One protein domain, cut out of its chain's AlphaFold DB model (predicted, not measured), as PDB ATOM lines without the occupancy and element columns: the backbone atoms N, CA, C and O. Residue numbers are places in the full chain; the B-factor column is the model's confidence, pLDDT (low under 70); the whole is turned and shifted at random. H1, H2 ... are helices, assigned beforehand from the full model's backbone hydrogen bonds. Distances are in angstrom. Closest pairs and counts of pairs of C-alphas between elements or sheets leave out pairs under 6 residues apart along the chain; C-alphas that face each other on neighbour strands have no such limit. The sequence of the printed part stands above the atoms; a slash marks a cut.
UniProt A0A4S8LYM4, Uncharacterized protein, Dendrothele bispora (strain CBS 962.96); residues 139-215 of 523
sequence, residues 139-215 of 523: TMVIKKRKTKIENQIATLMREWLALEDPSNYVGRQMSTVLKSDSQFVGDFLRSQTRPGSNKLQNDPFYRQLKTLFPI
ATOM      1  N   THR A 139     112.524  34.738 119.706       70.06
ATOM      2  CA  THR A 139     112.598  36.210 119.810       70.06
ATOM      3  C   THR A 139     111.255  36.867 120.177       70.06
ATOM      4  O   THR A 139     111.218  37.919 120.819       70.06
ATOM      5  N   MET A 140     110.139  36.219 119.833       69.50
ATOM      6  CA  MET A 140     108.775  36.559 120.251       69.50
ATOM      7  C   MET A 140     108.535  36.458 121.765       69.50
ATOM      8  O   MET A 140     107.937  37.367 122.344       69.50
ATOM      9  N   VAL A 141     109.018  35.399 122.420       71.69
ATOM     10  CA  VAL A 141     108.896  35.183 123.872       71.69
ATOM     11  C   VAL A 141     109.642  36.273 124.627       71.69
ATOM     12  O   VAL A 141     109.101  36.858 125.568       71.69
ATOM     13  N   ILE A 142     110.850  36.615 124.179       69.88
ATOM     14  CA  ILE A 142     111.637  37.652 124.841       69.88
ATOM     15  C   ILE A 142     111.017  39.035 124.630       69.88
ATOM     16  O   ILE A 142     110.896  39.794 125.590       69.88
ATOM     17  N   LYS A 143     110.549  39.357 123.413       72.44
ATOM     18  CA  LYS A 143     109.803  40.604 123.165       72.44
ATOM     19  C   LYS A 143     108.578  40.706 124.074       72.44
ATOM     20  O   LYS A 143     108.411  41.722 124.738       72.44
ATOM     21  N   LYS A 144     107.779  39.638 124.180       80.56
ATOM     22  CA  LYS A 144     106.595  39.592 125.054       80.56
ATOM     23  C   LYS A 144     106.961  39.808 126.528       80.56
ATOM     24  O   LYS A 144     106.269  40.545 127.228       80.56
ATOM     25  N   ARG A 145     108.059  39.203 126.997       74.69
ATOM     26  CA  ARG A 145     108.572  39.398 128.366       74.69
ATOM     27  C   ARG A 145     109.065  40.829 128.596       74.69
ATOM     28  O   ARG A 145     108.706  41.418 129.610       74.69
ATOM     29  N   LYS A 146     109.808  41.408 127.650       80.69
ATOM     30  CA  LYS A 146     110.274  42.800 127.709       80.69
ATOM     31  C   LYS A 146     109.099  43.768 127.854       80.69
ATOM     32  O   LYS A 146     109.074  44.542 128.804       80.69
ATOM     33  N   THR A 147     108.090  43.655 126.991       79.69
ATOM     34  CA  THR A 147     106.897  44.513 127.053       79.69
ATOM     35  C   THR A 147     106.137  44.333 128.370       79.69
ATOM     36  O   THR A 147     105.644  45.301 128.941       79.69
ATOM     37  N   LYS A 148     106.081  43.105 128.912       85.62
ATOM     38  CA  LYS A 148     105.478  42.848 130.230       85.62
ATOM     39  C   LYS A 148     106.211  43.587 131.355       85.62
ATOM     40  O   LYS A 148     105.549  44.155 132.218       85.62
ATOM     41  N   ILE A 149     107.545  43.594 131.342       79.50
ATOM     42  CA  ILE A 149     108.359  44.308 132.339       79.50
ATOM     43  C   ILE A 149     108.203  45.824 132.177       79.50
ATOM     44  O   ILE A 149     107.968  46.515 133.164       79.50
ATOM     45  N   GLU A 150     108.254  46.340 130.946       81.38
ATOM     46  CA  GLU A 150     108.022  47.765 130.660       81.38
ATOM     47  C   GLU A 150     106.654  48.225 131.190       81.38
ATOM     48  O   GLU A 150     106.568  49.255 131.854       81.38
ATOM     49  N   ASN A 151     105.608  47.413 131.008       81.69
ATOM     50  CA  ASN A 151     104.272  47.677 131.553       81.69
ATOM     51  C   ASN A 151     104.229  47.683 133.088       81.69
ATOM     52  O   ASN A 151     103.506  48.483 133.688       81.69
ATOM     53  N   GLN A 152     104.980  46.795 133.742       84.12
ATOM     54  CA  GLN A 152     105.060  46.761 135.206       84.12
ATOM     55  C   GLN A 152     105.760  48.010 135.745       84.12
ATOM     56  O   GLN A 152     105.232  48.655 136.649       84.12
ATOM     57  N   ILE A 153     106.881  48.407 135.139       77.94
ATOM     58  CA  ILE A 153     107.598  49.632 135.515       77.94
ATOM     59  C   ILE A 153     106.713  50.861 135.271       77.94
ATOM     60  O   ILE A 153     106.580  51.697 136.159       77.94
ATOM     61  N   ALA A 154     106.032  50.937 134.124       79.44
ATOM     62  CA  ALA A 154     105.082  52.010 133.829       79.44
ATOM     63  C   ALA A 154     103.959  52.099 134.874       79.44
ATOM     64  O   ALA A 154     103.477  53.183 135.190       79.44
ATOM     65  N   THR A 155     103.518  50.966 135.419       86.75
ATOM     66  CA  THR A 155     102.488  50.931 136.468       86.75
ATOM     67  C   THR A 155     103.023  51.475 137.788       86.75
ATOM     68  O   THR A 155     102.400  52.370 138.352       86.75
ATOM     69  N   LEU A 156     104.217  51.055 138.202       82.00
ATOM     70  CA  LEU A 156     104.862  51.562 139.415       82.00
ATOM     71  C   LEU A 156     105.177  53.061 139.326       82.00
ATOM     72  O   LEU A 156     104.913  53.802 140.267       82.00
ATOM     73  N   MET A 157     105.674  53.540 138.181       80.19
ATOM     74  CA  MET A 157     105.919  54.973 137.971       80.19
ATOM     75  C   MET A 157     104.623  55.788 138.079       80.19
ATOM     76  O   MET A 157     104.636  56.894 138.613       80.19
ATOM     77  N   ARG A 158     103.490  55.245 137.613       80.25
ATOM     78  CA  ARG A 158     102.177  55.895 137.749       80.25
ATOM     79  C   ARG A 158     101.685  55.927 139.188       80.25
ATOM     80  O   ARG A 158     101.139  56.947 139.593       80.25
ATOM     81  N   GLU A 159     101.852  54.837 139.929       82.50
ATOM     82  CA  GLU A 159     101.505  54.773 141.353       82.50
ATOM     83  C   GLU A 159     102.338  55.776 142.156       82.50
ATOM     84  O   GLU A 159     101.787  56.532 142.949       82.50
ATOM     85  N   TRP A 160     103.638  55.870 141.867       77.06
ATOM     86  CA  TRP A 160     104.534  56.826 142.516       77.06
ATOM     87  C   TRP A 160     104.135  58.281 142.224       77.06
ATOM     88  O   TRP A 160     103.975  59.076 143.148       77.06
ATOM     89  N   LEU A 161     103.848  58.609 140.957       78.88
ATOM     90  CA  LEU A 161     103.356  59.937 140.563       78.88
ATOM     91  C   LEU A 161     101.986  60.282 141.168       78.88
ATOM     92  O   LEU A 161     101.683  61.457 141.360       78.88
ATOM     93  N   ALA A 162     101.142  59.284 141.440       75.06
ATOM     94  CA  ALA A 162      99.850  59.495 142.089       75.06
ATOM     95  C   ALA A 162      99.986  59.770 143.597       75.06
ATOM     96  O   ALA A 162      99.143  60.472 144.154       75.06
ATOM     97  N   LEU A 163     101.029  59.228 144.236       73.44
ATOM     98  CA  LEU A 163     101.319  59.417 145.659       73.44
ATOM     99  C   LEU A 163     102.031  60.741 145.955       73.44
ATOM    100  O   LEU A 163     101.781  61.327 147.003       73.44
ATOM    101  N   GLU A 164     102.914  61.198 145.062       70.75
ATOM    102  CA  GLU A 164     103.772  62.359 145.327       70.75
ATOM    103  C   GLU A 164     102.982  63.677 145.369       70.75
ATOM    104  O   GLU A 164     103.193  64.469 146.283       70.75
ATOM    105  N   ASP A 165     102.030  63.889 144.446       68.19
ATOM    106  CA  ASP A 165     101.032  64.962 144.555       68.19
ATOM    107  C   ASP A 165      99.890  64.796 143.518       68.19
ATOM    108  O   ASP A 165     100.078  65.083 142.326       68.19
ATOM    109  N   PRO A 166      98.670  64.386 143.916       63.25
ATOM    110  CA  PRO A 166      97.556  64.198 142.982       63.25
ATOM    111  C   PRO A 166      97.096  65.513 142.329       63.25
ATOM    112  O   PRO A 166      96.386  65.493 141.313       63.25
ATOM    113  N   SER A 167      97.477  66.670 142.878       70.56
ATOM    114  CA  SER A 167      97.154  67.989 142.324       70.56
ATOM    115  C   SER A 167      98.100  68.427 141.198       70.56
ATOM    116  O   SER A 167      97.731  69.281 140.385       70.56
ATOM    117  N   ASN A 168      99.267  67.789 141.072       78.75
ATOM    118  CA  ASN A 168     100.279  68.176 140.101       78.75
ATOM    119  C   ASN A 168      99.847  67.821 138.665       78.75
ATOM    120  O   ASN A 168      99.845  66.662 138.242       78.75
ATOM    121  N   TYR A 169      99.493  68.851 137.890       74.88
ATOM    122  CA  TYR A 169      99.094  68.746 136.481       74.88
ATOM    123  C   TYR A 169     100.111  67.963 135.637       74.88
ATOM    124  O   TYR A 169      99.730  67.165 134.778       74.88
ATOM    125  N   VAL A 170     101.402  68.140 135.926       71.31
ATOM    126  CA  VAL A 170     102.495  67.449 135.235       71.31
ATOM    127  C   VAL A 170     102.476  65.953 135.543       71.31
ATOM    128  O   VAL A 170     102.540  65.144 134.620       71.31
ATOM    129  N   GLY A 171     102.294  65.575 136.813       74.06
ATOM    130  CA  GLY A 171     102.169  64.174 137.223       74.06
ATOM    131  C   GLY A 171     100.991  63.470 136.545       74.06
ATOM    132  O   GLY A 171     101.120  62.330 136.094       74.06
ATOM    133  N   ARG A 172      99.860  64.170 136.361       76.00
ATOM    134  CA  ARG A 172      98.690  63.632 135.640       76.00
ATOM    135  C   ARG A 172      98.943  63.441 134.147       76.00
ATOM    136  O   ARG A 172      98.596  62.390 133.603       76.00
ATOM    137  N   GLN A 173      99.551  64.424 133.483       77.56
ATOM    138  CA  GLN A 173      99.908  64.313 132.062       77.56
ATOM    139  C   GLN A 173     100.897  63.164 131.846       77.56
ATOM    140  O   GLN A 173     100.697  62.318 130.977       77.56
ATOM    141  N   MET A 174     101.888  63.047 132.723       74.75
ATOM    142  CA  MET A 174     102.889  61.991 132.654       74.75
ATOM    143  C   MET A 174     102.304  60.606 132.937       74.75
ATOM    144  O   MET A 174     102.596  59.650 132.222       74.75
ATOM    145  N   SER A 175     101.388  60.497 133.901       78.88
ATOM    146  CA  SER A 175     100.626  59.267 134.144       78.88
ATOM    147  C   SER A 175      99.784  58.854 132.931       78.88
ATOM    148  O   SER A 175      99.594  57.664 132.678       78.88
ATOM    149  N   THR A 176      99.313  59.825 132.147       81.56
ATOM    150  CA  THR A 176      98.562  59.578 130.909       81.56
ATOM    151  C   THR A 176      99.474  59.052 129.800       81.56
ATOM    152  O   THR A 176      99.139  58.044 129.182       81.56
ATOM    153  N   VAL A 177     100.659  59.644 129.620       77.00
ATOM    154  CA  VAL A 177     101.673  59.163 128.661       77.00
ATOM    155  C   VAL A 177     102.135  57.742 129.007       77.00
ATOM    156  O   VAL A 177     102.159  56.867 128.143       77.00
ATOM    157  N   LEU A 178     102.388  57.470 130.292       79.31
ATOM    158  CA  LEU A 178     102.762  56.140 130.792       79.31
ATOM    159  C   LEU A 178     101.633  55.097 130.665       79.31
ATOM    160  O   LEU A 178     101.907  53.899 130.691       79.31
ATOM    161  N   LYS A 179     100.366  55.525 130.552       77.62
ATOM    162  CA  LYS A 179      99.226  54.638 130.247       77.62
ATOM    163  C   LYS A 179      99.155  54.288 128.765       77.62
ATOM    164  O   LYS A 179      98.761  53.173 128.441       77.62
ATOM    165  N   SER A 180      99.459  55.245 127.890       76.69
ATOM    166  CA  SER A 180      99.290  55.087 126.445       76.69
ATOM    167  C   SER A 180     100.474  54.415 125.760       76.69
ATOM    168  O   SER A 180     100.273  53.768 124.736       76.69
ATOM    169  N   ASP A 181     101.687  54.562 126.300       78.25
ATOM    170  CA  ASP A 181     102.897  54.094 125.632       78.25
ATOM    171  C   ASP A 181     103.890  53.446 126.606       78.25
ATOM    172  O   ASP A 181     104.613  54.106 127.352       78.25
ATOM    173  N   SER A 182     103.949  52.115 126.584       74.00
ATOM    174  CA  SER A 182     104.925  51.353 127.364       74.00
ATOM    175  C   SER A 182     106.337  51.421 126.778       74.00
ATOM    176  O   SER A 182     107.310  51.230 127.511       74.00
ATOM    177  N   GLN A 183     106.475  51.696 125.473       79.44
ATOM    178  CA  GLN A 183     107.785  51.841 124.831       79.44
ATOM    179  C   GLN A 183     108.484  53.111 125.298       79.44
ATOM    180  O   GLN A 183     109.706  53.106 125.433       79.44
ATOM    181  N   PHE A 184     107.722  54.148 125.644       84.06
ATOM    182  CA  PHE A 184     108.253  55.366 126.246       84.06
ATOM    183  C   PHE A 184     109.080  55.080 127.513       84.06
ATOM    184  O   PHE A 184     110.158  55.644 127.685       84.06
ATOM    185  N   VAL A 185     108.641  54.147 128.370       80.00
ATOM    186  CA  VAL A 185     109.408  53.729 129.563       80.00
ATOM    187  C   VAL A 185     110.695  53.011 129.173       80.00
ATOM    188  O   VAL A 185     111.756  53.293 129.732       80.00
ATOM    189  N   GLY A 186     110.623  52.113 128.190       76.88
ATOM    190  CA  GLY A 186     111.798  51.426 127.657       76.88
ATOM    191  C   GLY A 186     112.836  52.400 127.094       76.88
ATOM    192  O   GLY A 186     114.022  52.303 127.419       76.88
ATOM    193  N   ASP A 187     112.394  53.375 126.303       80.69
ATOM    194  CA  ASP A 187     113.249  54.405 125.713       80.69
ATOM    195  C   ASP A 187     113.788  55.378 126.774       80.69
ATOM    196  O   ASP A 187     114.963  55.765 126.715       80.69
ATOM    197  N   PHE A 188     112.996  55.702 127.801       81.75
ATOM    198  CA  PHE A 188     113.439  56.498 128.944       81.75
ATOM    199  C   PHE A 188     114.572  55.793 129.696       81.75
ATOM    200  O   PHE A 188     115.654  56.362 129.844       81.75
ATOM    201  N   LEU A 189     114.403  54.528 130.080       77.62
ATOM    202  CA  LEU A 189     115.447  53.765 130.774       77.62
ATOM    203  C   LEU A 189     116.699  53.562 129.903       77.62
ATOM    204  O   LEU A 189     117.836  53.688 130.379       77.62
ATOM    205  N   ARG A 190     116.513  53.306 128.603       76.75
ATOM    206  CA  ARG A 190     117.621  53.156 127.645       76.75
ATOM    207  C   ARG A 190     118.413  54.449 127.490       76.75
ATOM    208  O   ARG A 190     119.637  54.422 127.387       76.75
ATOM    209  N   SER A 191     117.743  55.592 127.505       78.69
ATOM    210  CA  SER A 191     118.416  56.878 127.369       78.69
ATOM    211  C   SER A 191     119.252  57.288 128.585       78.69
ATOM    212  O   SER A 191     120.291  57.927 128.424       78.69
ATOM    213  N   GLN A 192     118.827  56.905 129.792       71.75
ATOM    214  CA  GLN A 192     119.576  57.173 131.023       71.75
ATOM    215  C   GLN A 192     120.853  56.326 131.084       71.75
ATOM    216  O   GLN A 192     121.886  56.784 131.565       71.75
ATOM    217  N   THR A 193     120.807  55.107 130.538       67.31
ATOM    218  CA  THR A 193     121.967  54.205 130.450       67.31
ATOM    219  C   THR A 193     122.875  54.515 129.254       67.31
ATOM    220  O   THR A 193     124.076  54.244 129.305       67.31
ATOM    221  N   ARG A 194     122.342  55.131 128.189       71.19
ATOM    222  CA  ARG A 194     123.084  55.536 126.984       71.19
ATOM    223  C   ARG A 194     122.773  56.983 126.581       71.19
ATOM    224  O   ARG A 194     122.009  57.202 125.631       71.19
ATOM    225  N   PRO A 195     123.427  57.975 127.213       60.50
ATOM    226  CA  PRO A 195     123.136  59.391 126.984       60.50
ATOM    227  C   PRO A 195     123.332  59.863 125.531       60.50
ATOM    228  O   PRO A 195     122.737  60.862 125.148       60.50
ATOM    229  N   GLY A 196     124.105  59.142 124.704       63.22
ATOM    230  CA  GLY A 196     124.302  59.448 123.278       63.22
ATOM    231  C   GLY A 196     123.256  58.868 122.313       63.22
ATOM    232  O   GLY A 196     123.289  59.186 121.132       63.22
ATOM    233  N   SER A 197     122.329  58.025 122.782       64.69
ATOM    234  CA  SER A 197     121.291  57.379 121.945       64.69
ATOM    235  C   SER A 197     119.887  57.940 122.190       64.69
ATOM    236  O   SER A 197     118.872  57.272 121.997       64.69
ATOM    237  N   ASN A 198     119.841  59.166 122.700       65.31
ATOM    238  CA  ASN A 198     118.713  59.684 123.441       65.31
ATOM    239  C   ASN A 198     117.594  60.196 122.519       65.31
ATOM    240  O   ASN A 198     117.492  61.389 122.247       65.31
ATOM    241  N   LYS A 199     116.740  59.284 122.039       70.44
ATOM    242  CA  LYS A 199     115.566  59.625 121.209       70.44
ATOM    243  C   LYS A 199     114.586  60.578 121.904       70.44
ATOM    244  O   LYS A 199     113.841  61.276 121.228       70.44
ATOM    245  N   LEU A 200     114.614  60.624 123.237       76.50
ATOM    246  CA  LEU A 200     113.700  61.403 124.071       76.50
ATOM    247  C   LEU A 200     114.270  62.760 124.502       76.50
ATOM    248  O   LEU A 200     113.628  63.474 125.260       76.50
ATOM    249  N   GLN A 201     115.454  63.165 124.028       72.44
ATOM    250  CA  GLN A 201     116.089  64.411 124.480       72.44
ATOM    251  C   GLN A 201     115.252  65.674 124.189       72.44
ATOM    252  O   GLN A 201     115.382  66.669 124.905       72.44
ATOM    253  N   ASN A 202     114.382  65.609 123.176       76.44
ATOM    254  CA  ASN A 202     113.449  66.673 122.803       76.44
ATOM    255  C   ASN A 202     112.041  66.487 123.394       76.44
ATOM    256  O   ASN A 202     111.185  67.344 123.182       76.44
ATOM    257  N   ASP A 203     111.781  65.388 124.105       78.12
ATOM    258  CA  ASP A 203     110.486  65.155 124.733       78.12
ATOM    259  C   ASP A 203     110.334  66.086 125.956       78.12
ATOM    260  O   ASP A 203     111.221  66.120 126.823       78.12
ATOM    261  N   PRO A 204     109.240  66.868 126.047       74.62
ATOM    262  CA  PRO A 204     109.039  67.831 127.128       74.62
ATOM    263  C   PRO A 204     109.002  67.177 128.517       74.62
ATOM    264  O   PRO A 204     109.394  67.812 129.499       74.62
ATOM    265  N   PHE A 205     108.603  65.905 128.606       78.50
ATOM    266  CA  PHE A 205     108.516  65.156 129.859       78.50
ATOM    267  C   PHE A 205     109.852  64.528 130.263       78.50
ATOM    268  O   PHE A 205     110.068  64.224 131.438       78.50
ATOM    269  N   TYR A 206     110.795  64.380 129.328       78.25
ATOM    270  CA  TYR A 206     112.070  63.710 129.583       78.25
ATOM    271  C   TYR A 206     112.896  64.381 130.682       78.25
ATOM    272  O   TYR A 206     113.444  63.707 131.558       78.25
ATOM    273  N   ARG A 207     112.974  65.719 130.669       78.12
ATOM    274  CA  ARG A 207     113.713  66.472 131.696       78.12
ATOM    275  C   ARG A 207     113.108  66.276 133.084       78.12
ATOM    276  O   ARG A 207     113.860  66.088 134.030       78.12
ATOM    277  N   GLN A 208     111.779  66.273 133.178       78.12
ATOM    278  CA  GLN A 208     111.049  66.105 134.436       78.12
ATOM    279  C   GLN A 208     111.149  64.669 134.968       78.12
ATOM    280  O   GLN A 208     111.393  64.459 136.153       78.12
ATOM    281  N   LEU A 209     111.065  63.665 134.092       75.25
ATOM    282  CA  LEU A 209     111.316  62.270 134.469       75.25
ATOM    283  C   LEU A 209     112.744  62.057 134.941       75.25
ATOM    284  O   LEU A 209     112.968  61.356 135.917       75.25
ATOM    285  N   LYS A 210     113.718  62.668 134.266       79.69
ATOM    286  CA  LYS A 210     115.121  62.572 134.667       79.69
ATOM    287  C   LYS A 210     115.370  63.191 136.043       79.69
ATOM    288  O   LYS A 210     116.227  62.694 136.764       79.69
ATOM    289  N   THR A 211     114.652  64.258 136.396       78.75
ATOM    290  CA  THR A 211     114.758  64.873 137.727       78.75
ATOM    291  C   THR A 211     114.051  64.070 138.812       78.75
ATOM    292  O   THR A 211     114.564  64.022 139.922       78.75
ATOM    293  N   LEU A 212     112.917  63.430 138.502       73.69
ATOM    294  CA  LEU A 212     112.153  62.615 139.461       73.69
ATOM    295  C   LEU A 212     112.744  61.209 139.644       73.69
ATOM    296  O   LEU A 212     112.703  60.649 140.731       73.69
ATOM    297  N   PHE A 213     113.347  60.658 138.589       77.50
ATOM    298  CA  PHE A 213     113.981  59.339 138.577       77.50
ATOM    299  C   PHE A 213     115.450  59.444 138.132       77.50
ATOM    300  O   PHE A 213     115.818  58.929 137.066       77.50
ATOM    301  N   PRO A 214     116.315  60.135 138.900       70.62
ATOM    302  CA  PRO A 214     117.726  60.233 138.566       70.62
ATOM    303  C   PRO A 214     118.394  58.865 138.737       70.62
ATOM    304  O   PRO A 214     118.341  58.259 139.805       70.62
ATOM    305  N   ILE A 215     119.068  58.380 137.692       63.53
ATOM    306  CA  ILE A 215     119.961  57.226 137.826       63.53
ATOM    307  C   ILE A 215     121.325  57.747 138.311       63.53
ATOM    308  O   ILE A 215     121.883  58.638 137.661       63.53
TER     309      ILE A 215
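AT A GLANCE: This is residues 139 to 215 of the 523 residues of an uncharacterized protein of Dendrothele bispora (strain CBS 962.96) (UniProt A0A4S8LYM4). A long helix, H1, has a shorter one, H2, folded back along its second half as a helical hairpin, and H3 leaves this pair crosswise like an arm, starting beside the middle of H1. The short helix H4 sits in the angle between H2 and H3, reached by a long loop from the far end of H3, while residues 139 to 145 of H1 stick out from the body. The printed part has 77 residues with four named helices, in the order H1, H2, H3, H4, and no named strand; the class is all helix. The whole is compact, with a radius of gyration of the C-alphas of 12.7 A, yet elongated in outline, spanning 42 by 26 by 20 A.

IN THESE COORDINATES: H1 covers residues 139 to 164 and is 37.6 A long from first to last C-alpha, beginning at C-alpha 139 (112.598, 36.210, 119.810). H2 covers residues 169 to 180, 17.0 A. H3 covers residues 182 to 193, 17.6 A, and begins at C-alpha 182 (104.925, 51.353, 127.364). H4 covers residues 206 to 212, 9.9 A, and ends at C-alpha 212 (112.153, 62.615, 139.461).

HOW THE PARTS SIT: H1 and H2 touch and form a helical hairpin, running opposite ways at a shallow tilt of 19 degrees. Their closest C-alphas, those of Arg 158 and Ser 175, are 5.2 A apart, and H1 touches H2 with residues 154 to 162 alone. H1 touches H3 with residues 147 to 154 alone, and H3 touches H1 with residues 182 to 186 alone. These two helices stand about perpendicular, at 86 degrees; their closest C-alphas, those of Asn 151 and Ser 182, are 5.6 A apart. H2 and H3 only just touch, only at the corner by their link, with 3 pairs of C-alphas within 8 A; the closest are those of Leu 178 and Phe 184, 7.2 A apart. Their steep tilt of 69.9 degrees is only just short of about perpendicular. H3 and H4 are close but not clearly touching, about perpendicular at 75 degrees, and the C-alphas of Phe 188 and Tyr 206, their closest, are 7.4 A apart. H2 and H4 are near each other, with 6 pairs of C-alphas within 10 A, and H1 and H4 are apart. In H1, H2, H3 and H4 every O i to N i+4 pair is within hydrogen-bond range.

THE WHOLE: The two C-alphas farthest apart, those of Thr 139 and Ser 167, are 41.9 A apart. Residues 139 to 145, which belong to H1, and residues 164 to 169 stand free; the body without them spans 31 by 26 by 20 A. The links H1 to H2 and H2 to H3 are tight, and the link H3 to H4, residues 194 to 205, is long. The printed part has no cut. Its mean pLDDT is 75.8, with values under 70 at residues 140, 142, 165 to 166, 193, 195 to 198 and 215.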